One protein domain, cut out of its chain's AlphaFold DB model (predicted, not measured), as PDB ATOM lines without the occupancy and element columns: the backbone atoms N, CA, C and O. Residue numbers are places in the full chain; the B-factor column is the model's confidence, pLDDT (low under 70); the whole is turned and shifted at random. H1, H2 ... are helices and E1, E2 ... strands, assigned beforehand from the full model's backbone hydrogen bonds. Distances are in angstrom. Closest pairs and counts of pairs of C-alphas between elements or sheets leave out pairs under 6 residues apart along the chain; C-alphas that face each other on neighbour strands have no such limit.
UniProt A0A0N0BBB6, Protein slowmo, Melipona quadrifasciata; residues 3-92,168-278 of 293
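AT A GLANCE: This is residues 3 to 92 and 168 to 278 of the 293 residues of the protein "Protein slowmo" of Melipona quadrifasciata (UniProt A0A0N0BBB6). One very long straight helix, H3, packs with its first part over a three-stranded sheet, E1, E6 and E5, while its residues 247 to 278 stick out as a free arm. The short helix H1 packs on the same face of that sheet; a second three-stranded sheet, E2, E3 and E4, lies beyond E5, with the unnamed residues 168 to 181 running between E4 and E5. The printed part has 201 residues, in the order E1 H1 E2 E3 H2 E4 E5 E6 H3, of mixed class; the sheets, in the orders E1 - E6 - E5 and E2 - E3 - E4, are antiparallel. The whole is loose, with a radius of gyration of the C-alphas of 24.2 A, and spans 96 by 40 by 29 A, the arm making the length.

IN THESE COORDINATES: E1 is residues 3 to 10, 23.3 A long, from C-alpha 3 at (199.893, 201.359, 160.084). H1 is residues 14 to 21, 10.3 A. E2, residues 33 to 44, measures 29.4 A, and E3, residues 47 to 58, 32.6 A. H2 is residues 62 to 68, 10.2 A. E4, residues 77 to 87, measures 30.7 A; E5, residues 182 to 192, 33.5 A; E6, residues 200 to 210, 32.7 A. H3, residues 216 to 278, runs 92.7 A from (203.345, 194.577, 148.075) to (121.900, 216.751, 186.288).

HOW THE PARTS SIT: In the twisted sheet E1 E6 E5, N 4 and O 206 of E1 and E6 are 2.9 A apart, and N 187 and O 205 of the hairpin E5 and E6 2.7 A. H1 and H3 are on the same face of it, two layers, helices over one face of a sheet, at heights of 9.2 A and 11.1 A. H3 touches H1 with residues 238 to 242 alone; the closest C-alphas, of Ala 20 and Val 241, are 5.6 A apart, at a steep tilt of 70.0 degrees, only just short of about perpendicular, opposite ways. The sheet E2 E3 E4 is twisted too: N 37 and O 53 of the hairpin E2 and E3 are 2.9 A apart, N 52 and O 83 of E3 and E4 2.8 A. E4 and E5 are near each other, with 7 pairs of C-alphas within 10 A. H2 is on neither sheet and touches no helix. Every O i to N i+4 pair is within hydrogen-bond range in H1 and H3; in H2, 2 of 3 are.

THE WHOLE: The C-alphas farthest apart, of Pro 214 and Phe 278, are 96.2 A apart. Without residues 247 to 278 the body spans 51 by 31 by 31 A. Residues 93 to 167 are not printed; C-alphas 92 and 168 are 12.6 A apart across the cut. The link H1 to E2 is long, 11 residues. The mean pLDDT of the printed part is 77.0; residue 46 and residues 58 to 61, 64 to 92 and 168 to 180 are under 70.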
ATOM      1  N   LEU A   3     200.811 200.858 159.070       88.31
ATOM      2  CA  LEU A   3     199.893 201.359 160.084       88.31
ATOM      3  C   LEU A   3     198.964 202.402 159.456       88.31
ATOM      4  O   LEU A   3     199.407 203.274 158.708       88.31
ATOM      5  N   TRP A   4     197.680 202.312 159.774       90.69
ATOM      6  CA  TRP A   4     196.676 203.317 159.455       90.69
ATOM      7  C   TRP A   4     195.949 203.713 160.736       90.69
ATOM      8  O   TRP A   4     195.628 202.848 161.546       90.69
ATOM      9  N   THR A   5     195.688 205.005 160.921       91.94
ATOM     10  CA  THR A   5     194.986 205.532 162.095       91.94
ATOM     11  C   THR A   5     193.958 206.577 161.677       91.94
ATOM     12  O   THR A   5     194.179 207.338 160.736       91.94
ATOM     13  N   SER A   6     192.832 206.639 162.383       92.88
ATOM     14  CA  SER A   6     191.786 207.641 162.163       92.88
ATOM     15  C   SER A   6     191.077 207.963 163.470       92.88
ATOM     16  O   SER A   6     190.775 207.066 164.255       92.88
ATOM     17  N   HIS A   7     190.787 209.245 163.671       93.06
ATOM     18  CA  HIS A   7     189.988 209.736 164.786       93.06
ATOM     19  C   HIS A   7     188.714 210.393 164.264       93.06
ATOM     20  O   HIS A   7     188.692 210.943 163.158       93.06
ATOM     21  N   HIS A   8     187.652 210.314 165.053       94.50
ATOM     22  CA  HIS A   8     186.383 210.965 164.778       94.50
ATOM     23  C   HIS A   8     185.635 211.210 166.084       94.50
ATOM     24  O   HIS A   8     185.763 210.422 167.015       94.50
ATOM     25  N   THR A   9     184.826 212.258 166.126       95.25
ATOM     26  CA  THR A   9     183.956 212.555 167.262       95.25
ATOM     27  C   THR A   9     182.517 212.432 166.795       95.25
ATOM     28  O   THR A   9     182.161 213.018 165.777       95.25
ATOM     29  N   PHE A  10     181.727 211.636 167.511       94.31
ATOM     30  CA  PHE A  10     180.278 211.583 167.356       94.31
ATOM     31  C   PHE A  10     179.646 212.578 168.323       94.31
ATOM     32  O   PHE A  10     179.966 212.552 169.514       94.31
ATOM     33  N   ASP A  11     178.694 213.369 167.839       96.00
ATOM     34  CA  ASP A  11     177.946 214.338 168.648       96.00
ATOM     35  C   ASP A  11     176.785 213.666 169.405       96.00
ATOM     36  O   ASP A  11     175.653 214.143 169.414       96.00
ATOM     37  N   HIS A  12     177.070 212.510 170.015       92.81
ATOM     38  CA  HIS A  12     176.116 211.700 170.769       92.81
ATOM     39  C   HIS A  12     176.780 211.077 172.007       92.81
ATOM     40  O   HIS A  12     177.967 210.717 171.938       92.81
ATOM     41  N   PRO A  13     176.015 210.833 173.091       90.25
ATOM     42  CA  PRO A  13     176.520 210.165 174.285       90.25
ATOM     43  C   PRO A  13     177.055 208.761 174.000       90.25
ATOM     44  O   PRO A  13     176.537 208.028 173.143       90.25
ATOM     45  N   TRP A  14     178.064 208.360 174.771       86.94
ATOM     46  CA  TRP A  14     178.793 207.103 174.588       86.94
ATOM     47  C   TRP A  14     177.880 205.871 174.572       86.94
ATOM     48  O   TRP A  14     178.030 204.991 173.718       86.94
ATOM     49  N   GLU A  15     176.876 205.821 175.443       82.44
ATOM     50  CA  GLU A  15     175.914 204.724 175.529       82.44
ATOM     51  C   GLU A  15     175.128 204.559 174.225       82.44
ATOM     52  O   GLU A  15     174.945 203.437 173.739       82.44
ATOM     53  N   THR A  16     174.685 205.672 173.636       86.69
ATOM     54  CA  THR A  16     173.930 205.697 172.379       86.69
ATOM     55  C   THR A  16     174.796 205.195 171.231       86.69
ATOM     56  O   THR A  16     174.373 204.310 170.478       86.69
ATOM     57  N   VAL A  17     176.037 205.677 171.148       88.31
ATOM     58  CA  VAL A  17     176.989 205.288 170.101       88.31
ATOM     59  C   VAL A  17     177.351 203.809 170.199       88.31
ATOM     60  O   VAL A  17     177.291 203.097 169.197       88.31
ATOM     61  N   VAL A  18     177.661 203.292 171.391       84.00
ATOM     62  CA  VAL A  18     178.008 201.870 171.572       84.00
ATOM     63  C   VAL A  18     176.812 200.961 171.299       84.00
ATOM     64  O   VAL A  18     176.950 199.911 170.656       84.00
ATOM     65  N   LYS A  19     175.613 201.374 171.720       84.12
ATOM     66  CA  LYS A  19     174.363 200.665 171.428       84.12
ATOM     67  C   LYS A  19     174.093 200.589 169.923       84.12
ATOM     68  O   LYS A  19     173.673 199.527 169.448       84.12
ATOM     69  N   ALA A  20     174.342 201.677 169.195       87.75
ATOM     70  CA  ALA A  20     174.215 201.751 167.744       87.75
ATOM     71  C   ALA A  20     175.300 200.933 167.032       87.75
ATOM     72  O   ALA A  20     174.984 200.115 166.170       87.75
ATOM     73  N   ALA A  21     176.557 201.033 167.463       86.00
ATOM     74  CA  ALA A  21     177.669 200.250 166.928       86.00
ATOM     75  C   ALA A  21     177.428 198.735 167.046       86.00
ATOM     76  O   ALA A  21     177.697 197.985 166.106       86.00
ATOM     77  N   CYS A  22     176.839 198.273 168.154       82.75
ATOM     78  CA  CYS A  22     176.473 196.866 168.337       82.75
ATOM     79  C   CYS A  22     175.331 196.387 167.427       82.75
ATOM     80  O   CYS A  22     175.196 195.182 167.228       82.75
ATOM     81  N   ARG A  23     174.520 197.307 166.892       82.12
ATOM     82  CA  ARG A  23     173.391 197.046 165.983       82.12
ATOM     83  C   ARG A  23     173.627 197.614 164.581       82.12
ATOM     84  O   ARG A  23     172.688 197.743 163.807       82.12
ATOM     85  N   LYS A  24     174.886 197.928 164.243       83.62
ATOM     86  CA  LYS A  24     175.262 198.561 162.971       83.62
ATOM     87  C   LYS A  24     174.782 197.765 161.762       83.62
ATOM     88  O   LYS A  24     174.551 198.351 160.717       83.62
ATOM     89  N   TYR A  25     174.678 196.440 161.867       83.31
ATOM     90  CA  TYR A  25     174.228 195.581 160.776       83.31
ATOM     91  C   TYR A  25     172.857 194.962 161.078       83.31
ATOM     92  O   TYR A  25     172.636 194.535 162.213       83.31
ATOM     93  N   PRO A  26     171.974 194.856 160.067       86.50
ATOM     94  CA  PRO A  26     172.160 195.302 158.676       86.50
ATOM     95  C   PRO A  26     172.020 196.830 158.499       86.50
ATOM     96  O   PRO A  26     171.273 197.476 159.224       86.50
ATOM     97  N   ASN A  27     172.723 197.405 157.512       86.44
ATOM     98  CA  ASN A  27     172.581 198.813 157.099       86.44
ATOM     99  C   ASN A  27     172.729 198.966 155.571       86.44
ATOM    100  O   ASN A  27     173.444 198.168 154.954       86.44
ATOM    101  N   PRO A  28     172.123 200.004 154.957       86.00
ATOM    102  CA  PRO A  28     172.170 200.219 153.505       86.00
ATOM    103  C   PRO A  28     173.558 200.608 152.965       86.00
ATOM    104  O   PRO A  28     173.838 200.418 151.783       86.00
ATOM    105  N   LEU A  29     174.454 201.127 153.810       87.25
ATOM    106  CA  LEU A  29     175.767 201.648 153.402       87.25
ATOM    107  C   LEU A  29     176.799 200.539 153.132       87.25
ATOM    108  O   LEU A  29     177.775 200.737 152.399       87.25
ATOM    109  N   ASN A  30     176.587 199.360 153.720       83.31
ATOM    110  CA  ASN A  30     177.472 198.203 153.617       83.31
ATOM    111  C   ASN A  30     176.697 196.927 153.239       83.31
ATOM    112  O   ASN A  30     176.697 195.964 154.009       83.31
ATOM    113  N   PRO A  31     176.114 196.861 152.025       80.81
ATOM    114  CA  PRO A  31     175.337 195.700 151.571       80.81
ATOM    115  C   PRO A  31     176.194 194.439 151.384       80.81
ATOM    116  O   PRO A  31     175.685 193.339 151.213       80.81
ATOM    117  N   HIS A  32     177.520 194.588 151.396       79.19
ATOM    118  CA  HIS A  32     178.458 193.476 151.296       79.19
ATOM    119  C   HIS A  32     178.539 192.630 152.568       79.19
ATOM    120  O   HIS A  32     179.103 191.539 152.513       79.19
ATOM    121  N   VAL A  33     178.019 193.113 153.701       80.62
ATOM    122  CA  VAL A  33     177.903 192.317 154.924       80.62
ATOM    123  C   VAL A  33     176.650 191.457 154.814       80.62
ATOM    124  O   VAL A  33     175.540 191.973 154.807       80.62
ATOM    125  N   LEU A  34     176.853 190.148 154.693       80.50
ATOM    126  CA  LEU A  34     175.786 189.170 154.486       80.50
ATOM    127  C   LEU A  34     175.053 188.828 155.782       80.50
ATOM    128  O   LEU A  34     173.858 188.569 155.763       80.50
ATOM    129  N   GLY A  35     175.788 188.779 156.892       76.81
ATOM    130  CA  GLY A  35     175.264 188.317 158.169       76.81
ATOM    131  C   GLY A  35     176.231 188.595 159.308       76.81
ATOM    132  O   GLY A  35     177.437 188.771 159.101       76.81
ATOM    133  N   THR A  36     175.681 188.685 160.513       79.94
ATOM    134  CA  THR A  36     176.428 188.840 161.759       79.94
ATOM    135  C   THR A  36     175.817 187.922 162.801       79.94
ATOM    136  O   THR A  36     174.651 188.093 163.141       79.94
ATOM    137  N   ASP A  37     176.623 187.009 163.331       81.19
ATOM    138  CA  ASP A  37     176.219 186.057 164.361       81.19
ATOM    139  C   ASP A  37     177.039 186.281 165.625       81.19
ATOM    140  O   ASP A  37     178.203 186.672 165.565       81.19
ATOM    141  N   VAL A  38     176.449 186.044 166.793       79.69
ATOM    142  CA  VAL A  38     177.183 186.037 168.065       79.69
ATOM    143  C   VAL A  38     177.607 184.598 168.332       79.69
ATOM    144  O   VAL A  38     176.749 183.746 168.530       79.69
ATOM    145  N   ILE A  39     178.913 184.334 168.314       82.69
ATOM    146  CA  ILE A  39     179.476 183.003 168.585       82.69
ATOM    147  C   ILE A  39     179.465 182.735 170.088       82.69
ATOM    148  O   ILE A  39     179.055 181.671 170.533       82.69
ATOM    149  N   ASP A  40     179.943 183.709 170.857       79.31
ATOM    150  CA  ASP A  40     180.099 183.593 172.300       79.31
ATOM    151  C   ASP A  40     179.864 184.951 172.963       79.31
ATOM    152  O   ASP A  40     180.112 186.015 172.375       79.31
ATOM    153  N   ARG A  41     179.344 184.920 174.187       82.38
ATOM    154  CA  ARG A  41     179.113 186.113 174.992       82.38
ATOM    155  C   ARG A  41     179.138 185.760 176.468       82.38
ATOM    156  O   ARG A  41     178.317 184.974 176.930       82.38
ATOM    157  N   LYS A  42     180.011 186.431 177.214       83.25
ATOM    158  CA  LYS A  42     180.171 186.245 178.656       83.25
ATOM    159  C   LYS A  42     180.375 187.576 179.362       83.25
ATOM    160  O   LYS A  42     180.828 188.540 178.751       83.25
ATOM    161  N   VAL A  43     180.021 187.628 180.640       82.50
ATOM    162  CA  VAL A  43     180.304 188.770 181.512       82.50
ATOM    163  C   VAL A  43     181.297 188.306 182.564       82.50
ATOM    164  O   VAL A  43     181.001 187.371 183.301       82.50
ATOM    165  N   GLU A  44     182.454 188.952 182.619       78.75
ATOM    166  CA  GLU A  44     183.508 188.687 183.603       78.75
ATOM    167  C   GLU A  44     183.952 190.033 184.180       78.75
ATOM    168  O   GLU A  44     184.143 190.985 183.430       78.75
ATOM    169  N   ASP A  45     184.022 190.144 185.509       79.75
ATOM    170  CA  ASP A  45     184.453 191.357 186.225       79.75
ATOM    171  C   ASP A  45     183.726 192.655 185.814       79.75
ATOM    172  O   ASP A  45     184.301 193.742 185.762       79.75
ATOM    173  N   GLY A  46     182.428 192.553 185.505       69.25
ATOM    174  CA  GLY A  46     181.620 193.691 185.047       69.25
ATOM    175  C   GLY A  46     181.878 194.101 183.590       69.25
ATOM    176  O   GLY A  46     181.371 195.130 183.140       69.25
ATOM    177  N   VAL A  47     182.628 193.293 182.839       72.00
ATOM    178  CA  VAL A  47     182.935 193.492 181.423       72.00
ATOM    179  C   VAL A  47     182.197 192.463 180.578       72.00
ATOM    180  O   VAL A  47     182.334 191.255 180.762       72.00
ATOM    181  N   LEU A  48     181.413 192.940 179.614       76.50
ATOM    182  CA  LEU A  48     180.766 192.111 178.609       76.50
ATOM    183  C   LEU A  48     181.743 191.808 177.477       76.50
ATOM    184  O   LEU A  48     182.038 192.684 176.666       76.50
ATOM    185  N   TYR A  49     182.164 190.557 177.372       75.25
ATOM    186  CA  TYR A  49     182.892 190.022 176.231       75.25
ATOM    187  C   TYR A  49     181.902 189.421 175.235       75.25
ATOM    188  O   TYR A  49     181.028 188.641 175.605       75.25
ATOM    189  N   SER A  50     182.022 189.770 173.957       72.75
ATOM    190  CA  SER A  50     181.220 189.187 172.884       72.75
ATOM    191  C   SER A  50     182.097 188.885 171.678       72.75
ATOM    192  O   SER A  50     182.710 189.789 171.117       72.75
ATOM    193  N   HIS A  51     182.111 187.627 171.247       75.62
ATOM    194  CA  HIS A  51     182.696 187.196 169.984       75.62
ATOM    195  C   HIS A  51     181.602 187.118 168.928       75.62
ATOM    196  O   HIS A  51     180.609 186.409 169.097       75.62
ATOM    197  N   ARG A  52     181.764 187.857 167.834       73.50
ATOM    198  CA  ARG A  52     180.808 187.904 166.729       73.50
ATOM    199  C   ARG A  52     181.457 187.454 165.434       73.50
ATOM    200  O   ARG A  52     182.532 187.928 165.094       73.50
ATOM    201  N   LEU A  53     180.800 186.581 164.688       74.12
ATOM    202  CA  LEU A  53     181.180 186.256 163.323       74.12
ATOM    203  C   LEU A  53     180.516 187.249 162.381       74.12
ATOM    204  O   LEU A  53     179.294 187.343 162.346       74.12
ATOM    205  N   VAL A  54     181.302 187.966 161.587       74.69
ATOM    206  CA  VAL A  54     180.772 188.808 160.512       74.69
ATOM    207  C   VAL A  54     181.170 188.214 159.177       74.69
ATOM    208  O   VAL A  54     182.358 188.094 158.871       74.69
ATOM    209  N   SER A  55     180.164 187.863 158.380       74.38
ATOM    210  CA  SER A  55     180.335 187.337 157.029       74.38
ATOM    211  C   SER A  55     180.165 188.462 156.018       74.38
ATOM    212  O   SER A  55     179.131 189.127 155.978       74.38
ATOM    213  N   SER A  56     181.173 188.687 155.178       73.81
ATOM    214  CA  SER A  56     181.145 189.727 154.147       73.81
ATOM    215  C   SER A  56     181.692 189.231 152.815       73.81
ATOM    216  O   SER A  56     182.560 188.364 152.779       73.81
ATOM    217  N   GLN A  57     181.202 189.785 151.707       70.62
ATOM    218  CA  GLN A  57     181.690 189.467 150.367       70.62
ATOM    219  C   GLN A  57     182.605 190.562 149.839       70.62
ATOM    220  O   GLN A  57     182.195 191.713 149.692       70.62
ATOM    221  N   TRP A  58     183.825 190.179 149.478       67.19
ATOM    222  CA  TRP A  58     184.832 191.082 148.938       67.19
ATOM    223  C   TRP A  58     185.192 190.715 147.504       67.19
ATOM    224  O   TRP A  58     185.331 189.542 147.154       67.19
ATOM    225  N   ARG A  59     185.360 191.743 146.669       68.38
ATOM    226  CA  ARG A  59     185.885 191.609 145.307       68.38
ATOM    227  C   ARG A  59     187.294 192.181 145.265       68.38
ATOM    228  O   ARG A  59     187.483 193.372 145.524       68.38
ATOM    229  N   PHE A  60     188.259 191.333 144.934       68.88
ATOM    230  CA  PHE A  60     189.647 191.736 144.728       68.88
ATOM    231  C   PHE A  60     189.940 191.978 143.243       68.88
ATOM    232  O   PHE A  60     189.222 191.456 142.383       68.88
ATOM    233  N   PRO A  61     190.976 192.773 142.921       69.25
ATOM    234  CA  PRO A  61     191.456 192.907 141.552       69.25
ATOM    235  C   PRO A  61     191.792 191.545 140.937       69.25
ATOM    236  O   PRO A  61     192.358 190.679 141.607       69.25
ATOM    237  N   LYS A  62     191.497 191.379 139.642       70.75
ATOM    238  CA  LYS A  62     191.677 190.100 138.933       70.75
ATOM    239  C   LYS A  62     193.115 189.570 138.998       70.75
ATOM    240  O   LYS A  62     193.307 188.367 139.137       70.75
ATOM    241  N   TRP A  63     194.108 190.462 138.949       73.75
ATOM    242  CA  TRP A  63     195.526 190.094 139.017       73.75
ATOM    243  C   TRP A  63     195.878 189.364 140.323       73.75
ATOM    244  O   TRP A  63     196.642 188.405 140.300       73.75
ATOM    245  N   LEU A  64     195.260 189.761 141.443       68.56
ATOM    246  CA  LEU A  64     195.462 189.122 142.744       68.56
ATOM    247  C   LEU A  64     194.719 187.783 142.812       68.56
ATOM    248  O   LEU A  64     195.253 186.797 143.315       68.56
ATOM    249  N   THR A  65     193.499 187.729 142.262       67.12
ATOM    250  CA  THR A  65     192.691 186.503 142.269       67.12
ATOM    251  C   THR A  65     193.246 185.403 141.370       67.12
ATOM    252  O   THR A  65     193.051 184.235 141.657       67.12
ATOM    253  N   GLN A  66     193.937 185.750 140.283       64.19
ATOM    254  CA  GLN A  66     194.370 184.782 139.271       64.19
ATOM    255  C   GLN A  66     195.649 184.014 139.649       64.19
ATOM    256  O   GLN A  66     195.890 182.941 139.093       64.19
ATOM    257  N   GLN A  67     196.455 184.550 140.573       57.88
ATOM    258  CA  GLN A  67     197.741 183.970 140.989       57.88
ATOM    259  C   GLN A  67     197.754 183.430 142.428       57.88
ATOM    260  O   GLN A  67     198.523 182.515 142.706       57.88
ATOM    261  N   PHE A  68     196.924 183.962 143.336       55.38
ATOM    262  CA  PHE A  68     197.053 183.693 144.780       55.38
ATOM    263  C   PHE A  68     195.763 183.253 145.475       55.38
ATOM    264  O   PHE A  68     195.790 182.909 146.656       55.38
ATOM    265  N   ILE A  69     194.633 183.270 144.766       57.19
ATOM    266  CA  ILE A  69     193.344 182.817 145.284       57.19
ATOM    267  C   ILE A  69     192.944 181.595 144.469       57.19
ATOM    268  O   ILE A  69     192.993 181.621 143.239       57.19
ATOM    269  N   ASP A  70     192.609 180.511 145.162       51.72
ATOM    270  CA  ASP A  70     192.265 179.246 144.529       51.72
ATOM    271  C   ASP A  70     191.132 179.448 143.506       51.72
ATOM    272  O   ASP A  70     190.107 180.070 143.803       51.72
ATOM    273  N   LYS A  71     191.345 178.963 142.276       45.06
ATOM    274  CA  LYS A  71     190.500 179.239 141.094       45.06
ATOM    275  C   LYS A  71     189.064 178.708 141.238       45.06
ATOM    276  O   LYS A  71     188.203 179.030 140.423       45.06
ATOM    277  N   THR A  72     188.817 177.894 142.258       38.91
ATOM    278  CA  THR A  72     187.544 177.260 142.623       38.91
ATOM    279  C   THR A  72     186.570 178.193 143.337       38.91
ATOM    280  O   THR A  72     185.367 177.942 143.309       38.91
ATOM    281  N   VAL A  73     187.039 179.299 143.920       41.97
ATOM    282  CA  VAL A  73     186.162 180.325 144.491       41.97
ATOM    283  C   VAL A  73     186.195 181.505 143.531       41.97
ATOM    284  O   VAL A  73     187.205 182.194 143.420       41.97
ATOM    285  N   GLY A  74     185.106 181.712 142.783       40.19
ATOM    286  CA  GLY A  74     184.965 182.849 141.870       40.19
ATOM    287  C   GLY A  74     185.265 184.192 142.552       40.19
ATOM    288  O   GLY A  74     185.500 184.259 143.751       40.19
ATOM    289  N   CYS A  75     185.215 185.292 141.798       45.16
ATOM    290  CA  CYS A  75     185.649 186.667 142.137       45.16
ATOM    291  C   CYS A  75     185.069 187.311 143.430       45.16
ATOM    292  O   CYS A  75     185.185 188.521 143.633       45.16
ATOM    293  N   ARG A  76     184.376 186.537 144.258       43.50
ATOM    294  CA  ARG A  76     183.666 186.852 145.481       43.50
ATOM    295  C   ARG A  76     184.292 186.021 146.605       43.50
ATOM    296  O   ARG A  76     183.931 184.870 146.817       43.50
ATOM    297  N   LEU A  77     185.226 186.627 147.329       50.03
ATOM    298  CA  LEU A  77     185.758 186.033 148.546       50.03
ATOM    299  C   LEU A  77     184.774 186.272 149.686       50.03
ATOM    300  O   LEU A  77     184.490 187.420 150.039       50.03
ATOM    301  N   THR A  78     184.247 185.188 150.247       49.53
ATOM    302  CA  THR A  78     183.499 185.239 151.501       49.53
ATOM    303  C   THR A  78     184.513 185.330 152.628       49.53
ATOM    304  O   THR A  78     185.247 184.389 152.910       49.53
ATOM    305  N   LYS A  79     184.586 186.501 153.244       54.94
ATOM    306  CA  LYS A  79     185.426 186.760 154.399       54.94
ATOM    307  C   LYS A  79     184.578 186.609 155.651       54.94
ATOM    308  O   LYS A  79     183.613 187.354 155.836       54.94
ATOM    309  N   GLN A  80     184.990 185.696 156.513       54.78
ATOM    310  CA  GLN A  80     184.530 185.609 157.888       54.78
ATOM    311  C   GLN A  80     185.555 186.304 158.784       54.78
ATOM    312  O   GLN A  80     186.744 186.010 158.708       54.78
ATOM    313  N   SER A  81     185.108 187.258 159.595       57.81
ATOM    314  CA  SER A  81     185.941 187.895 160.620       57.81
ATOM    315  C   SER A  81     185.317 187.714 161.990       57.81
ATOM    316  O   SER A  81     184.117 187.953 162.140       57.81
ATOM    317  N   ILE A  82     186.137 187.343 162.972       54.41
ATOM    318  CA  ILE A  82     185.742 187.318 164.379       54.41
ATOM    319  C   ILE A  82     185.955 188.712 164.944       54.41
ATOM    320  O   ILE A  82     187.085 189.165 165.054       54.41
ATOM    321  N   GLN A  83     184.854 189.362 165.280       57.75
ATOM    322  CA  GLN A  83     184.772 190.623 165.983       57.75
ATOM    323  C   GLN A  83     184.653 190.349 167.474       57.75
ATOM    324  O   GLN A  83     183.588 189.956 167.951       57.75
ATOM    325  N   THR A  84     185.727 190.579 168.214       53.59
ATOM    326  CA  THR A  84     185.641 190.669 169.670       53.59
ATOM    327  C   THR A  84     185.079 192.039 170.037       53.59
ATOM    328  O   THR A  84     185.266 193.016 169.324       53.59
ATOM    329  N   ALA A  85     184.295 192.114 171.098       59.53
ATOM    330  CA  ALA A  85     183.836 193.360 171.681       59.53
ATOM    331  C   ALA A  85     183.909 193.201 173.192       59.53
ATOM    332  O   ALA A  85     183.401 192.215 173.721       59.53
ATOM    333  N   ALA A  86     184.533 194.164 173.861       53.59
ATOM    334  CA  ALA A  86     184.521 194.293 175.308       53.59
ATOM    335  C   ALA A  86     183.736 195.561 175.666       53.59
ATOM    336  O   ALA A  86     183.959 196.619 175.078       53.59
ATOM    337  N   VAL A  87     182.778 195.455 176.584       58.34
ATOM    338  CA  VAL A  87     182.001 196.600 177.076       58.34
ATOM    339  C   VAL A  87     181.929 196.524 178.599       58.34
ATOM    340  O   VAL A  87     181.211 195.706 179.157       58.34
ATOM    341  N   ALA A  88     182.692 197.374 179.270       50.94
ATOM    342  CA  ALA A  88     182.781 197.529 180.722       50.94
ATOM    343  C   ALA A  88     181.959 198.729 181.239       50.94
ATOM    344  O   ALA A  88     182.514 199.800 181.446       50.94
ATOM    345  N   SER A  89     180.641 198.614 181.415       45.84
ATOM    346  CA  SER A  89     179.837 199.738 181.936       45.84
ATOM    347  C   SER A  89     179.343 199.477 183.355       45.84
ATOM    348  O   SER A  89     178.864 198.392 183.674       45.84
ATOM    349  N   SER A  90     179.424 200.507 184.204       36.12
ATOM    350  CA  SER A  90     178.936 200.482 185.589       36.12
ATOM    351  C   SER A  90     177.405 200.434 185.696       36.12
ATOM    352  O   SER A  90     176.881 200.314 186.800       36.12
ATOM    353  N   LYS A  91     176.680 200.567 184.575       37.88
ATOM    354  CA  LYS A  91     175.213 200.615 184.497       37.88
ATOM    355  C   LYS A  91     174.709 199.912 183.227       37.88
ATOM    356  O   LYS A  91     174.158 200.551 182.336       37.88
ATOM    357  N   PHE A  92     174.892 198.596 183.102       34.25
ATOM    358  CA  PHE A  92     174.109 197.814 182.131       34.25
ATOM    359  C   PHE A  92     172.811 197.340 182.792       34.25
ATOM    360  O   PHE A  92     172.762 196.267 183.386       34.25
ATOM    361  N   LEU A 168     186.256 202.801 178.260       44.22
ATOM    362  CA  LEU A 168     185.302 201.764 177.905       44.22
ATOM    363  C   LEU A 168     185.527 201.251 176.464       44.22
ATOM    364  O   LEU A 168     184.768 201.547 175.550       44.22
ATOM    365  N   ALA A 169     186.609 200.505 176.226       41.34
ATOM    366  CA  ALA A 169     187.066 200.170 174.873       41.34
ATOM    367  C   ALA A 169     186.333 198.978 174.218       41.34
ATOM    368  O   ALA A 169     186.565 197.822 174.564       41.34
ATOM    369  N   THR A 170     185.531 199.226 173.173       46.25
ATOM    370  CA  THR A 170     185.086 198.158 172.251       46.25
ATOM    371  C   THR A 170     186.173 197.838 171.223       46.25
ATOM    372  O   THR A 170     186.141 198.384 170.127       46.25
ATOM    373  N   VAL A 171     187.103 196.936 171.554       44.66
ATOM    374  CA  VAL A 171     188.182 196.491 170.645       44.66
ATOM    375  C   VAL A 171     187.645 195.559 169.565       44.66
ATOM    376  O   VAL A 171     187.515 194.360 169.788       44.66
ATOM    377  N   LEU A 172     187.350 196.109 168.386       46.78
ATOM    378  CA  LEU A 172     186.850 195.347 167.245       46.78
ATOM    379  C   LEU A 172     187.974 194.763 166.382       46.78
ATOM    380  O   LEU A 172     188.294 195.349 165.353       46.78
ATOM    381  N   GLN A 173     188.513 193.594 166.741       40.66
ATOM    382  CA  GLN A 173     189.465 192.898 165.867       40.66
ATOM    383  C   GLN A 173     188.770 192.439 164.578       40.66
ATOM    384  O   GLN A 173     187.738 191.779 164.637       40.66
ATOM    385  N   ILE A 174     189.301 192.767 163.398       48.66
ATOM    386  CA  ILE A 174     188.778 192.239 162.126       48.66
ATOM    387  C   ILE A 174     189.884 191.516 161.360       48.66
ATOM    388  O   ILE A 174     190.439 192.061 160.411       48.66
ATOM    389  N   LEU A 175     190.119 190.244 161.685       45.97
ATOM    390  CA  LEU A 175     191.075 189.424 160.943       45.97
ATOM    391  C   LEU A 175     190.569 189.156 159.511       45.97
ATOM    392  O   LEU A 175     189.550 188.492 159.302       45.97
ATOM    393  N   ILE A 176     191.267 189.691 158.504       51.25
ATOM    394  CA  ILE A 176     191.127 189.261 157.101       51.25
ATOM    395  C   ILE A 176     192.266 188.296 156.818       51.25
ATOM    396  O   ILE A 176     193.377 188.752 156.598       51.25
ATOM    397  N   SER A 177     192.022 186.989 156.800       47.75
ATOM    398  CA  SER A 177     193.029 186.050 156.297       47.75
ATOM    399  C   SER A 177     192.768 185.782 154.819       47.75
ATOM    400  O   SER A 177     191.817 185.089 154.462       47.75
ATOM    401  N   LEU A 178     193.611 186.338 153.947       54.44
ATOM    402  CA  LEU A 178     193.694 185.911 152.546       54.44
ATOM    403  C   LEU A 178     194.710 184.757 152.457       54.44
ATOM    404  O   LEU A 178     195.799 184.880 151.891       54.44
ATOM    405  N   GLY A 179     194.409 183.660 153.156       59.50
ATOM    406  CA  GLY A 179     195.385 182.609 153.443       59.50
ATOM    407  C   GLY A 179     196.562 183.122 154.286       59.50
ATOM    408  O   GLY A 179     196.397 183.941 155.188       59.50
ATOM    409  N   LYS A 180     197.777 182.640 153.994       62.88
ATOM    410  CA  LYS A 180     199.000 182.985 154.749       62.88
ATOM    411  C   LYS A 180     199.635 184.329 154.357       62.88
ATOM    412  O   LYS A 180     200.619 184.722 154.973       62.88
ATOM    413  N   HIS A 181     199.108 185.006 153.336       70.31
ATOM    414  CA  HIS A 181     199.812 186.098 152.654       70.31
ATOM    415  C   HIS A 181     199.371 187.496 153.084       70.31
ATOM    416  O   HIS A 181     200.146 188.437 152.971       70.31
ATOM    417  N   VAL A 182     198.134 187.663 153.555       72.00
ATOM    418  CA  VAL A 182     197.604 188.969 153.966       72.00
ATOM    419  C   VAL A 182     196.850 188.803 155.274       72.00
ATOM    420  O   VAL A 182     195.938 187.975 155.345       72.00
ATOM    421  N   SER A 183     197.211 189.614 156.267       74.31
ATOM    422  CA  SER A 183     196.415 189.863 157.465       74.31
ATOM    423  C   SER A 183     196.194 191.361 157.652       74.31
ATOM    424  O   SER A 183     197.058 192.185 157.350       74.31
ATOM    425  N   VAL A 184     195.007 191.721 158.125       74.25
ATOM    426  CA  VAL A 184     194.711 193.074 158.597       74.25
ATOM    427  C   VAL A 184     194.163 192.931 159.997       74.25
ATOM    428  O   VAL A 184     193.243 192.144 160.212       74.25
ATOM    429  N   ASP A 185     194.743 193.693 160.905       76.06
ATOM    430  CA  ASP A 185     194.414 193.719 162.313       76.06
ATOM    431  C   ASP A 185     193.895 195.116 162.638       76.06
ATOM    432  O   ASP A 185     194.671 196.057 162.769       76.06
ATOM    433  N   GLU A 186     192.573 195.272 162.659       77.19
ATOM    434  CA  GLU A 186     191.905 196.538 162.982       77.19
ATOM    435  C   GLU A 186     191.529 196.562 164.462       77.19
ATOM    436  O   GLU A 186     191.010 195.581 164.967       77.19
ATOM    437  N   VAL A 187     191.765 197.677 165.143       78.62
ATOM    438  CA  VAL A 187     191.320 197.959 166.504       78.62
ATOM    439  C   VAL A 187     190.532 199.255 166.466       78.62
ATOM    440  O   VAL A 187     191.006 200.291 166.003       78.62
ATOM    441  N   VAL A 188     189.306 199.193 166.963       82.44
ATOM    442  CA  VAL A 188     188.426 200.349 167.120       82.44
ATOM    443  C   VAL A 188     188.247 200.607 168.613       82.44
ATOM    444  O   VAL A 188     188.337 199.683 169.410       82.44
ATOM    445  N   THR A 189     188.066 201.850 169.035       82.62
ATOM    446  CA  THR A 189     187.832 202.214 170.436       82.62
ATOM    447  C   THR A 189     186.869 203.388 170.486       82.62
ATOM    448  O   THR A 189     187.063 204.373 169.780       82.62
ATOM    449  N   TYR A 190     185.837 203.268 171.318       83.81
ATOM    450  CA  TYR A 190     184.855 204.314 171.590       83.81
ATOM    451  C   TYR A 190     184.997 204.723 173.051       83.81
ATOM    452  O   TYR A 190     184.922 203.860 173.920       83.81
ATOM    453  N   ALA A 191     185.178 206.006 173.328       82.81
ATOM    454  CA  ALA A 191     185.272 206.530 174.685       82.81
ATOM    455  C   ALA A 191     184.475 207.836 174.798       82.81
ATOM    456  O   ALA A 191     184.383 208.555 173.803       82.81
ATOM    457  N   PRO A 192     183.911 208.170 175.970       86.56
ATOM    458  CA  PRO A 192     183.406 209.518 176.216       86.56
ATOM    459  C   PRO A 192     184.504 210.549 175.932       86.56
ATOM    460  O   PRO A 192     185.679 210.300 176.226       86.56
ATOM    461  N   HIS A 193     184.153 211.686 175.336       87.06
ATOM    462  CA  HIS A 193     185.138 212.723 175.058       87.06
ATOM    463  C   HIS A 193     185.637 213.339 176.381       87.06
ATOM    464  O   HIS A 193     184.822 213.654 177.249       87.06
ATOM    465  N   PRO A 194     186.958 213.537 176.562       86.00
ATOM    466  CA  PRO A 194     187.526 213.981 177.841       86.00
ATOM    467  C   PRO A 194     187.036 215.367 178.275       86.00
ATOM    468  O   PRO A 194     186.909 215.631 179.466       86.00
ATOM    469  N   GLU A 195     186.747 216.241 177.312       89.81
ATOM    470  CA  GLU A 195     186.276 217.607 177.569       89.81
ATOM    471  C   GLU A 195     184.746 217.731 177.559       89.81
ATOM    472  O   GLU A 195     184.205 218.657 178.158       89.81
ATOM    473  N   ASN A 196     184.037 216.817 176.885       88.00
ATOM    474  CA  ASN A 196     182.586 216.896 176.714       88.00
ATOM    475  C   ASN A 196     181.939 215.506 176.854       88.00
ATOM    476  O   ASN A 196     181.909 214.746 175.890       88.00
ATOM    477  N   PRO A 197     181.370 215.169 178.021       83.62
ATOM    478  CA  PRO A 197     180.749 213.863 178.244       83.62
ATOM    479  C   PRO A 197     179.575 213.527 177.308       83.62
ATOM    480  O   PRO A 197     179.256 212.352 177.146       83.62
ATOM    481  N   GLU A 198     178.951 214.529 176.678       90.25
ATOM    482  CA  GLU A 198     177.836 214.339 175.737       90.25
ATOM    483  C   GLU A 198     178.291 213.892 174.340       90.25
ATOM    484  O   GLU A 198     177.458 213.562 173.498       90.25
ATOM    485  N   THR A 199     179.600 213.867 174.073       92.12
ATOM    486  CA  THR A 199     180.157 213.411 172.797       92.12
ATOM    487  C   THR A 199     181.045 212.187 172.977       92.12
ATOM    488  O   THR A 199     181.577 211.899 174.052       92.12
ATOM    489  N   THR A 200     181.209 211.428 171.896       90.50
ATOM    490  CA  THR A 200     181.971 210.176 171.902       90.50
ATOM    491  C   THR A 200     183.164 210.268 170.970       90.50
ATOM    492  O   THR A 200     183.011 210.437 169.761       90.50
ATOM    493  N   LEU A 201     184.362 210.067 171.512       91.44
ATOM    494  CA  LEU A 201     185.592 209.943 170.748       91.44
ATOM    495  C   LEU A 201     185.752 208.515 170.209       91.44
ATOM    496  O   LEU A 201     185.846 207.540 170.957       91.44
ATOM    497  N   LEU A 202     185.835 208.405 168.888       91.00
ATOM    498  CA  LEU A 202     186.193 207.203 168.148       91.00
ATOM    499  C   LEU A 202     187.664 207.268 167.735       91.00
ATOM    500  O   LEU A 202     188.081 208.181 167.023       91.00
ATOM    501  N   SER A 203     188.430 206.247 168.106       89.00
ATOM    502  CA  SER A 203     189.796 206.022 167.628       89.00
ATOM    503  C   SER A 203     189.879 204.683 166.908       89.00
ATOM    504  O   SER A 203     189.444 203.660 167.431       89.00
ATOM    505  N   GLN A 204     190.418 204.684 165.693       87.94
ATOM    506  CA  GLN A 204     190.596 203.496 164.865       87.94
ATOM    507  C   GLN A 204     192.061 203.352 164.482       87.94
ATOM    508  O   GLN A 204     192.705 204.323 164.083       87.94
ATOM    509  N   GLN A 205     192.569 202.133 164.563       86.81
ATOM    510  CA  GLN A 205     193.915 201.767 164.156       86.81
ATOM    511  C   GLN A 205     193.850 200.473 163.355       86.81
ATOM    512  O   GLN A 205     193.062 199.592 163.671       86.81
ATOM    513  N   ALA A 206     194.657 200.343 162.310       84.06
ATOM    514  CA  ALA A 206     194.754 199.112 161.546       84.06
ATOM    515  C   ALA A 206     196.202 198.812 161.176       84.06
ATOM    516  O   ALA A 206     196.910 199.674 160.651       84.06
ATOM    517  N   VAL A 207     196.623 197.574 161.416       84.19
ATOM    518  CA  VAL A 207     197.929 197.049 161.025       84.19
ATOM    519  C   VAL A 207     197.732 196.107 159.848       84.19
ATOM    520  O   VAL A 207     197.087 195.068 159.960       84.19
ATOM    521  N   ILE A 208     198.282 196.482 158.697       84.25
ATOM    522  CA  ILE A 208     198.258 195.667 157.483       84.25
ATOM    523  C   ILE A 208     199.591 194.922 157.378       84.25
ATOM    524  O   ILE A 208     200.653 195.548 157.287       84.25
ATOM    525  N   SER A 209     199.530 193.594 157.334       81.75
ATOM    526  CA  SER A 209     200.682 192.713 157.147       81.75
ATOM    527  C   SER A 209     200.523 191.911 155.860       81.75
ATOM    528  O   SER A 209     199.533 191.209 155.664       81.75
ATOM    529  N   ILE A 210     201.511 192.022 154.971       81.00
ATOM    530  CA  ILE A 210     201.524 191.369 153.659       81.00
ATOM    531  C   ILE A 210     202.844 190.618 153.499       81.00
ATOM    532  O   ILE A 210     203.909 191.177 153.758       81.00
ATOM    533  N   GLN A 211     202.778 189.357 153.082       80.75
ATOM    534  CA  GLN A 211     203.924 188.475 152.893       80.75
ATOM    535  C   GLN A 211     203.736 187.610 151.645       80.75
ATOM    536  O   GLN A 211     202.633 187.153 151.363       80.75
ATOM    537  N   GLY A 212     204.822 187.353 150.913       75.25
ATOM    538  CA  GLY A 212     204.850 186.350 149.840       75.25
ATOM    539  C   GLY A 212     204.020 186.672 148.590       75.25
ATOM    540  O   GLY A 212     203.721 185.761 147.827       75.25
ATOM    541  N   VAL A 213     203.660 187.940 148.363       72.31
ATOM    542  CA  VAL A 213     202.974 188.402 147.143       72.31
ATOM    543  C   VAL A 213     203.798 189.471 146.419       72.31
ATOM    544  O   VAL A 213     204.421 190.302 147.079       72.31
ATOM    545  N   PRO A 214     203.821 189.486 145.075       72.88
ATOM    546  CA  PRO A 214     204.437 190.556 144.300       72.88
ATOM    547  C   PRO A 214     203.624 191.852 144.431       72.88
ATOM    548  O   PRO A 214     202.428 191.820 144.720       72.88
ATOM    549  N   LEU A 215     204.266 192.999 144.175       80.12
ATOM    550  CA  LEU A 215     203.633 194.327 144.229       80.12
ATOM    551  C   LEU A 215     203.029 194.667 145.606       80.12
ATOM    552  O   LEU A 215     201.937 195.238 145.690       80.12
ATOM    553  N   ILE A 216     203.754 194.334 146.681       81.81
ATOM    554  CA  ILE A 216     203.345 194.577 148.075       81.81
ATOM    555  C   ILE A 216     202.869 196.019 148.264       81.81
ATOM    556  O   ILE A 216     201.755 196.221 148.738       81.81
ATOM    557  N   ASP A 217     203.637 197.007 147.804       85.50
ATOM    558  CA  ASP A 217     203.307 198.428 147.972       85.50
ATOM    559  C   ASP A 217     201.968 198.814 147.331       85.50
ATOM    560  O   ASP A 217     201.187 199.592 147.890       85.50
ATOM    561  N   HIS A 218     201.672 198.251 146.154       83.56
ATOM    562  CA  HIS A 218     200.402 198.485 145.476       83.56
ATOM    563  C   HIS A 218     199.247 197.883 146.281       83.56
ATOM    564  O   HIS A 218     198.224 198.543 146.484       83.56
ATOM    565  N   LEU A 219     199.419 196.661 146.792       80.50
ATOM    566  CA  LEU A 219     198.409 195.996 147.608       80.50
ATOM    567  C   LEU A 219     198.211 196.689 148.963       80.50
ATOM    568  O   LEU A 219     197.070 196.899 149.368       80.50
ATOM    569  N   GLU A 220     199.284 197.118 149.630       85.06
ATOM    570  CA  GLU A 220     199.215 197.904 150.866       85.06
ATOM    571  C   GLU A 220     198.436 199.206 150.639       85.06
ATOM    572  O   GLU A 220     197.569 199.557 151.445       85.06
ATOM    573  N   ARG A 221     198.680 199.911 149.524       87.12
ATOM    574  CA  ARG A 221     197.942 201.136 149.178       87.12
ATOM    575  C   ARG A 221     196.462 200.857 148.923       87.12
ATOM    576  O   ARG A 221     195.617 201.586 149.439       87.12
ATOM    577  N   LEU A 222     196.147 199.801 148.173       83.38
ATOM    578  CA  LEU A 222     194.766 199.386 147.918       83.38
ATOM    579  C   LEU A 222     194.031 199.034 149.218       83.38
ATOM    580  O   LEU A 222     192.912 199.497 149.426       83.38
ATOM    581  N   LEU A 223     194.652 198.251 150.104       81.19
ATOM    582  CA  LEU A 223     194.063 197.883 151.394       81.19
ATOM    583  C   LEU A 223     193.873 199.106 152.292       81.19
ATOM    584  O   LEU A 223     192.796 199.273 152.854       81.19
ATOM    585  N   THR A 224     194.855 200.007 152.351       86.25
ATOM    586  CA  THR A 224     194.743 201.259 153.117       86.25
ATOM    587  C   THR A 224     193.560 202.103 152.632       86.25
ATOM    588  O   THR A 224     192.746 202.552 153.435       86.25
ATOM    589  N   MET A 225     193.406 202.270 151.312       86.56
ATOM    590  CA  MET A 225     192.265 202.991 150.731       86.56
ATOM    591  C   MET A 225     190.923 202.331 151.075       86.56
ATOM    592  O   MET A 225     189.936 203.023 151.320       86.56
ATOM    593  N   ARG A 226     190.867 200.994 151.108       81.94
ATOM    594  CA  ARG A 226     189.655 200.258 151.499       81.94
ATOM    595  C   ARG A 226     189.321 200.434 152.973       81.94
ATOM    596  O   ARG A 226     188.145 200.589 153.287       81.94
ATOM    597  N   ILE A 227     190.318 200.415 153.852       84.25
ATOM    598  CA  ILE A 227     190.123 200.644 155.287       84.25
ATOM    599  C   ILE A 227     189.590 202.058 155.518       84.25
ATOM    600  O   ILE A 227     188.585 202.206 156.204       84.25
ATOM    601  N   ASP A 228     190.154 203.074 154.859       88.75
ATOM    602  CA  ASP A 228     189.652 204.452 154.961       88.75
ATOM    603  C   ASP A 228     188.182 204.577 154.511       88.75
ATOM    604  O   ASP A 228     187.342 205.153 155.208       88.75
ATOM    605  N   GLN A 229     187.835 203.973 153.370       87.19
ATOM    606  CA  GLN A 229     186.454 203.947 152.877       87.19
ATOM    607  C   GLN A 229     185.515 203.195 153.829       87.19
ATOM    608  O   GLN A 229     184.395 203.644 154.078       87.19
ATOM    609  N   ASN A 230     185.957 202.060 154.371       85.19
ATOM    610  CA  ASN A 230     185.187 201.279 155.332       85.19
ATOM    611  C   ASN A 230     184.980 202.028 156.644       85.19
ATOM    612  O   ASN A 230     183.891 201.954 157.205       85.19
ATOM    613  N   ALA A 231     185.988 202.757 157.119       87.56
ATOM    614  CA  ALA A 231     185.895 203.573 158.316       87.56
ATOM    615  C   ALA A 231     184.846 204.677 158.136       87.56
ATOM    616  O   ALA A 231     183.946 204.807 158.965       87.56
ATOM    617  N   LYS A 232     184.871 205.389 157.000       90.50
ATOM    618  CA  LYS A 232     183.845 206.386 156.638       90.50
ATOM    619  C   LYS A 232     182.438 205.789 156.635       90.50
ATOM    620  O   LYS A 232     181.554 206.302 157.315       90.50
ATOM    621  N   LYS A 233     182.247 204.662 155.945       89.62
ATOM    622  CA  LYS A 233     180.958 203.953 155.920       89.62
ATOM    623  C   LYS A 233     180.552 203.418 157.289       89.62
ATOM    624  O   LYS A 233     179.368 203.329 157.586       89.62
ATOM    625  N   GLY A 234     181.521 203.018 158.108       88.31
ATOM    626  CA  GLY A 234     181.312 202.556 159.473       88.31
ATOM    627  C   GLY A 234     180.728 203.656 160.350       88.31
ATOM    628  O   GLY A 234     179.752 203.393 161.042       88.31
ATOM    629  N   ARG A 235     181.271 204.874 160.253       93.12
ATOM    630  CA  ARG A 235     180.756 206.060 160.952       93.12
ATOM    631  C   ARG A 235     179.344 206.418 160.507       93.12
ATOM    632  O   ARG A 235     178.446 206.467 161.333       93.12
ATOM    633  N   GLN A 236     179.133 206.538 159.198       94.19
ATOM    634  CA  GLN A 236     177.813 206.828 158.630       94.19
ATOM    635  C   GLN A 236     176.763 205.774 159.009       94.19
ATOM    636  O   GLN A 236     175.608 206.102 159.243       94.19
ATOM    637  N   ALA A 237     177.151 204.497 159.086       91.31
ATOM    638  CA  ALA A 237     176.237 203.438 159.496       91.31
ATOM    639  C   ALA A 237     175.876 203.508 160.979       91.31
ATOM    640  O   ALA A 237     174.773 203.113 161.336       91.31
ATOM    641  N   VAL A 238     176.781 203.983 161.837       91.44
ATOM    642  CA  VAL A 238     176.455 204.226 163.244       91.44
ATOM    643  C   VAL A 238     175.477 205.392 163.357       91.44
ATOM    644  O   VAL A 238     174.441 205.209 163.981       91.44
ATOM    645  N   GLU A 239     175.742 206.513 162.682       94.88
ATOM    646  CA  GLU A 239     174.825 207.666 162.639       94.88
ATOM    647  C   GLU A 239     173.425 207.270 162.168       94.88
ATOM    648  O   GLU A 239     172.441 207.502 162.862       94.88
ATOM    649  N   TRP A 240     173.339 206.540 161.057       94.75
ATOM    650  CA  TRP A 240     172.062 206.061 160.528       94.75
ATOM    651  C   TRP A 240     171.273 205.206 161.537       94.75
ATOM    652  O   TRP A 240     170.047 205.282 161.613       94.75
ATOM    653  N   VAL A 241     171.958 204.377 162.334       92.12
ATOM    654  CA  VAL A 241     171.301 203.589 163.389       92.12
ATOM    655  C   VAL A 241     170.847 204.477 164.550       92.12
ATOM    656  O   VAL A 241     169.795 204.212 165.131       92.12
ATOM    657  N   ILE A 242     171.610 205.517 164.893       92.81
ATOM    658  CA  ILE A 242     171.235 206.472 165.942       92.81
ATOM    659  C   ILE A 242     169.979 207.244 165.531       92.81
ATOM    660  O   ILE A 242     169.017 207.270 166.300       92.81
ATOM    661  N   GLU A 243     169.944 207.781 164.311       93.06
ATOM    662  CA  GLU A 243     168.772 208.462 163.742       93.06
ATOM    663  C   GLU A 243     167.531 207.566 163.799       93.06
ATOM    664  O   GLU A 243     166.462 207.989 164.236       93.06
ATOM    665  N   LYS A 244     167.693 206.286 163.443       90.88
ATOM    666  CA  LYS A 244     166.616 205.299 163.518       90.88
ATOM    667  C   LYS A 244     166.116 205.069 164.948       90.88
ATOM    668  O   LYS A 244     164.915 204.938 165.163       90.88
ATOM    669  N   PHE A 245     167.002 205.016 165.944       87.81
ATOM    670  CA  PHE A 245     166.559 204.897 167.338       87.81
ATOM    671  C   PHE A 245     165.791 206.131 167.803       87.81
ATOM    672  O   PHE A 245     164.807 205.995 168.529       87.81
ATOM    673  N   GLN A 246     166.228 207.321 167.396       87.56
ATOM    674  CA  GLN A 246     165.560 208.569 167.750       87.56
ATOM    675  C   GLN A 246     164.175 208.664 167.102       87.56
ATOM    676  O   GLN A 246     163.224 209.044 167.785       87.56
ATOM    677  N   SER A 247     164.034 208.256 165.835       88.69
ATOM    678  CA  SER A 247     162.728 208.211 165.171       88.69
ATOM    679  C   SER A 247     161.784 207.219 165.853       88.69
ATOM    680  O   SER A 247     160.674 207.592 166.212       88.69
ATOM    681  N   GLU A 248     162.247 205.997 166.148       87.19
ATOM    682  CA  GLU A 248     161.437 204.984 166.845       87.19
ATOM    683  C   GLU A 248     160.974 205.459 168.238       87.19
ATOM    684  O   GLU A 248     159.866 205.144 168.671       87.19
ATOM    685  N   MET A 249     161.808 206.212 168.961       80.38
ATOM    686  CA  MET A 249     161.431 206.786 170.259       80.38
ATOM    687  C   MET A 249     160.425 207.928 170.137       80.38
ATOM    688  O   MET A 249     159.539 208.046 170.987       80.38
ATOM    689  N   LYS A 250     160.564 208.761 169.105       82.69
ATOM    690  CA  LYS A 250     159.642 209.860 168.838       82.69
ATOM    691  C   LYS A 250     158.252 209.331 168.500       82.69
ATOM    692  O   LYS A 250     157.299 209.745 169.148       82.69
ATOM    693  N   ASP A 251     158.161 208.346 167.609       84.44
ATOM    694  CA  ASP A 251     156.884 207.748 167.203       84.44
ATOM    695  C   ASP A 251     156.140 207.147 168.409       84.44
ATOM    696  O   ASP A 251     154.969 207.435 168.633       84.44
ATOM    697  N   MET A 252     156.845 206.404 169.276       82.50
ATOM    698  CA  MET A 252     156.251 205.873 170.515       82.50
ATOM    699  C   MET A 252     155.763 206.971 171.472       82.50
ATOM    700  O   MET A 252     154.810 206.764 172.227       82.50
ATOM    701  N   THR A 253     156.453 208.110 171.500       82.94
ATOM    702  CA  THR A 253     156.109 209.241 172.366       82.94
ATOM    703  C   THR A 253     154.874 209.959 171.830       82.94
ATOM    704  O   THR A 253     153.950 210.227 172.597       82.94
ATOM    705  N   ASP A 254     154.823 210.193 170.521       86.50
ATOM    706  CA  ASP A 254     153.686 210.802 169.832       86.50
ATOM    707  C   ASP A 254     152.428 209.923 169.965       86.50
ATOM    708  O   ASP A 254     151.354 210.431 170.302       86.50
ATOM    709  N   ASP A 255     152.570 208.597 169.843       87.56
ATOM    710  CA  ASP A 255     151.494 207.637 170.105       87.56
ATOM    711  C   ASP A 255     150.975 207.764 171.545       87.56
ATOM    712  O   ASP A 255     149.769 207.899 171.767       87.56
ATOM    713  N   LEU A 256     151.867 207.784 172.541       88.44
ATOM    714  CA  LEU A 256     151.483 207.920 173.949       88.44
ATOM    715  C   LEU A 256     150.773 209.254 174.233       88.44
ATOM    716  O   LEU A 256     149.790 209.288 174.983       88.44
ATOM    717  N   PHE A 257     151.238 210.348 173.624       88.31
ATOM    718  CA  PHE A 257     150.577 211.649 173.717       88.31
ATOM    719  C   PHE A 257     149.184 211.620 173.087       88.31
ATOM    720  O   PHE A 257     148.248 212.156 173.682       88.31
ATOM    721  N   SER A 258     149.019 210.957 171.939       87.00
ATOM    722  CA  SER A 258     147.717 210.822 171.281       87.00
ATOM    723  C   SER A 258     146.711 210.053 172.147       87.00
ATOM    724  O   SER A 258     145.597 210.531 172.358       87.00
ATOM    725  N   TYR A 259     147.130 208.938 172.758       85.19
ATOM    726  CA  TYR A 259     146.298 208.165 173.683       85.19
ATOM    727  C   TYR A 259     145.912 208.968 174.926       85.19
ATOM    728  O   TYR A 259     144.768 208.914 175.374       85.19
ATOM    729  N   THR A 260     146.856 209.731 175.481       87.50
ATOM    730  CA  THR A 260     146.607 210.571 176.662       87.50
ATOM    731  C   THR A 260     145.620 211.692 176.340       87.50
ATOM    732  O   THR A 260     144.703 211.952 177.119       87.50
ATOM    733  N   LYS A 261     145.771 212.328 175.171       90.69
ATOM    734  CA  LYS A 261     144.856 213.364 174.687       90.69
ATOM    735  C   LYS A 261     143.449 212.803 174.482       90.69
ATOM    736  O   LYS A 261     142.507 213.381 175.011       90.69
ATOM    737  N   GLN A 262     143.326 211.657 173.808       90.50
ATOM    738  CA  GLN A 262     142.038 210.993 173.604       90.50
ATOM    739  C   GLN A 262     141.367 210.650 174.939       90.50
ATOM    740  O   GLN A 262     140.203 210.977 175.144       90.50
ATOM    741  N   GLY A 263     142.113 210.072 175.886       91.94
ATOM    742  CA  GLY A 263     141.576 209.757 177.211       91.94
ATOM    743  C   GLY A 263     141.074 210.995 177.965       91.94
ATOM    744  O   GLY A 263     140.061 210.929 178.658       91.94
ATOM    745  N   MET A 264     141.746 212.139 177.810       88.38
ATOM    746  CA  MET A 264     141.322 213.395 178.432       88.38
ATOM    747  C   MET A 264     140.087 214.004 177.751       88.38
ATOM    748  O   MET A 264     139.212 214.528 178.439       88.38
ATOM    749  N   GLU A 265     139.979 213.892 176.424       90.25
ATOM    750  CA  GLU A 265     138.794 214.306 175.661       90.25
ATOM    751  C   GLU A 265     137.568 213.455 176.019       90.25
ATOM    752  O   GLU A 265     136.488 213.997 176.270       90.25
ATOM    753  N   ASP A 266     137.738 212.137 176.139       91.12
ATOM    754  CA  ASP A 266     136.670 211.218 176.537       91.12
ATOM    755  C   ASP A 266     136.171 211.528 177.957       91.12
ATOM    756  O   ASP A 266     134.963 211.636 178.183       91.12
ATOM    757  N   LEU A 267     137.084 211.764 178.910       89.94
ATOM    758  CA  LEU A 267     136.733 212.175 180.275       89.94
ATOM    759  C   LEU A 267     135.987 213.514 180.305       89.94
ATOM    760  O   LEU A 267     135.005 213.657 181.037       89.94
ATOM    761  N   GLN A 268     136.417 214.492 179.503       89.00
ATOM    762  CA  GLN A 268     135.744 215.785 179.415       89.00
ATOM    763  C   GLN A 268     134.328 215.645 178.841       89.00
ATOM    764  O   GLN A 268     133.399 216.293 179.326       89.00
ATOM    765  N   ASN A 269     134.149 214.797 177.830       91.31
ATOM    766  CA  ASN A 269     132.847 214.542 177.220       91.31
ATOM    767  C   ASN A 269     131.893 213.836 178.191       91.31
ATOM    768  O   ASN A 269     130.724 214.213 178.276       91.31
ATOM    769  N   VAL A 270     132.387 212.873 178.975       90.19
ATOM    770  CA  VAL A 270     131.604 212.226 180.039       90.19
ATOM    771  C   VAL A 270     131.200 213.239 181.111       90.19
ATOM    772  O   VAL A 270     130.028 213.299 181.470       90.19
ATOM    773  N   ALA A 271     132.129 214.084 181.571       87.12
ATOM    774  CA  ALA A 271     131.835 215.102 182.579       87.12
ATOM    775  C   ALA A 271     130.771 216.111 182.107       87.12
ATOM    776  O   ALA A 271     129.860 216.437 182.867       87.12
ATOM    777  N   LYS A 272     130.847 216.565 180.846       88.56
ATOM    778  CA  LYS A 272     129.822 217.429 180.233       88.56
ATOM    779  C   LYS A 272     128.464 216.735 180.190       88.56
ATOM    780  O   LYS A 272     127.483 217.292 180.666       88.56
ATOM    781  N   LYS A 273     128.431 215.490 179.707       89.50
ATOM    782  CA  LYS A 273     127.193 214.711 179.609       89.50
ATOM    783  C   LYS A 273     126.531 214.511 180.975       89.50
ATOM    784  O   LYS A 273     125.321 214.667 181.085       89.50
ATOM    785  N   SER A 274     127.312 214.211 182.014       84.06
ATOM    786  CA  SER A 274     126.791 214.096 183.379       84.06
ATOM    787  C   SER A 274     126.243 215.424 183.905       84.06
ATOM    788  O   SER A 274     125.186 215.431 184.527       84.06
ATOM    789  N   PHE A 275     126.915 216.551 183.651       85.38
ATOM    790  CA  PHE A 275     126.416 217.869 184.057       85.38
ATOM    791  C   PHE A 275     125.081 218.220 183.377       85.38
ATOM    792  O   PHE A 275     124.151 218.663 184.053       85.38
ATOM    793  N   ASP A 276     124.959 217.953 182.075       80.31
ATOM    794  CA  ASP A 276     123.724 218.177 181.314       80.31
ATOM    795  C   ASP A 276     122.568 217.289 181.826       80.31
ATOM    796  O   ASP A 276     121.418 217.723 181.913       80.31
ATOM    797  N   GLU A 277     122.864 216.046 182.218       78.56
ATOM    798  CA  GLU A 277     121.883 215.118 182.795       78.56
ATOM    799  C   GLU A 277     121.388 215.585 184.177       78.56
ATOM    800  O   GLU A 277     120.186 215.550 184.450       78.56
ATOM    801  N   PHE A 278     122.280 216.122 185.018       72.75
ATOM    802  CA  PHE A 278     121.900 216.751 186.288       72.75
ATOM    803  C   PHE A 278     121.023 217.994 186.094       72.75
ATOM    804  O   PHE A 278     120.053 218.171 186.837       72.75
TER     805      PHE A 278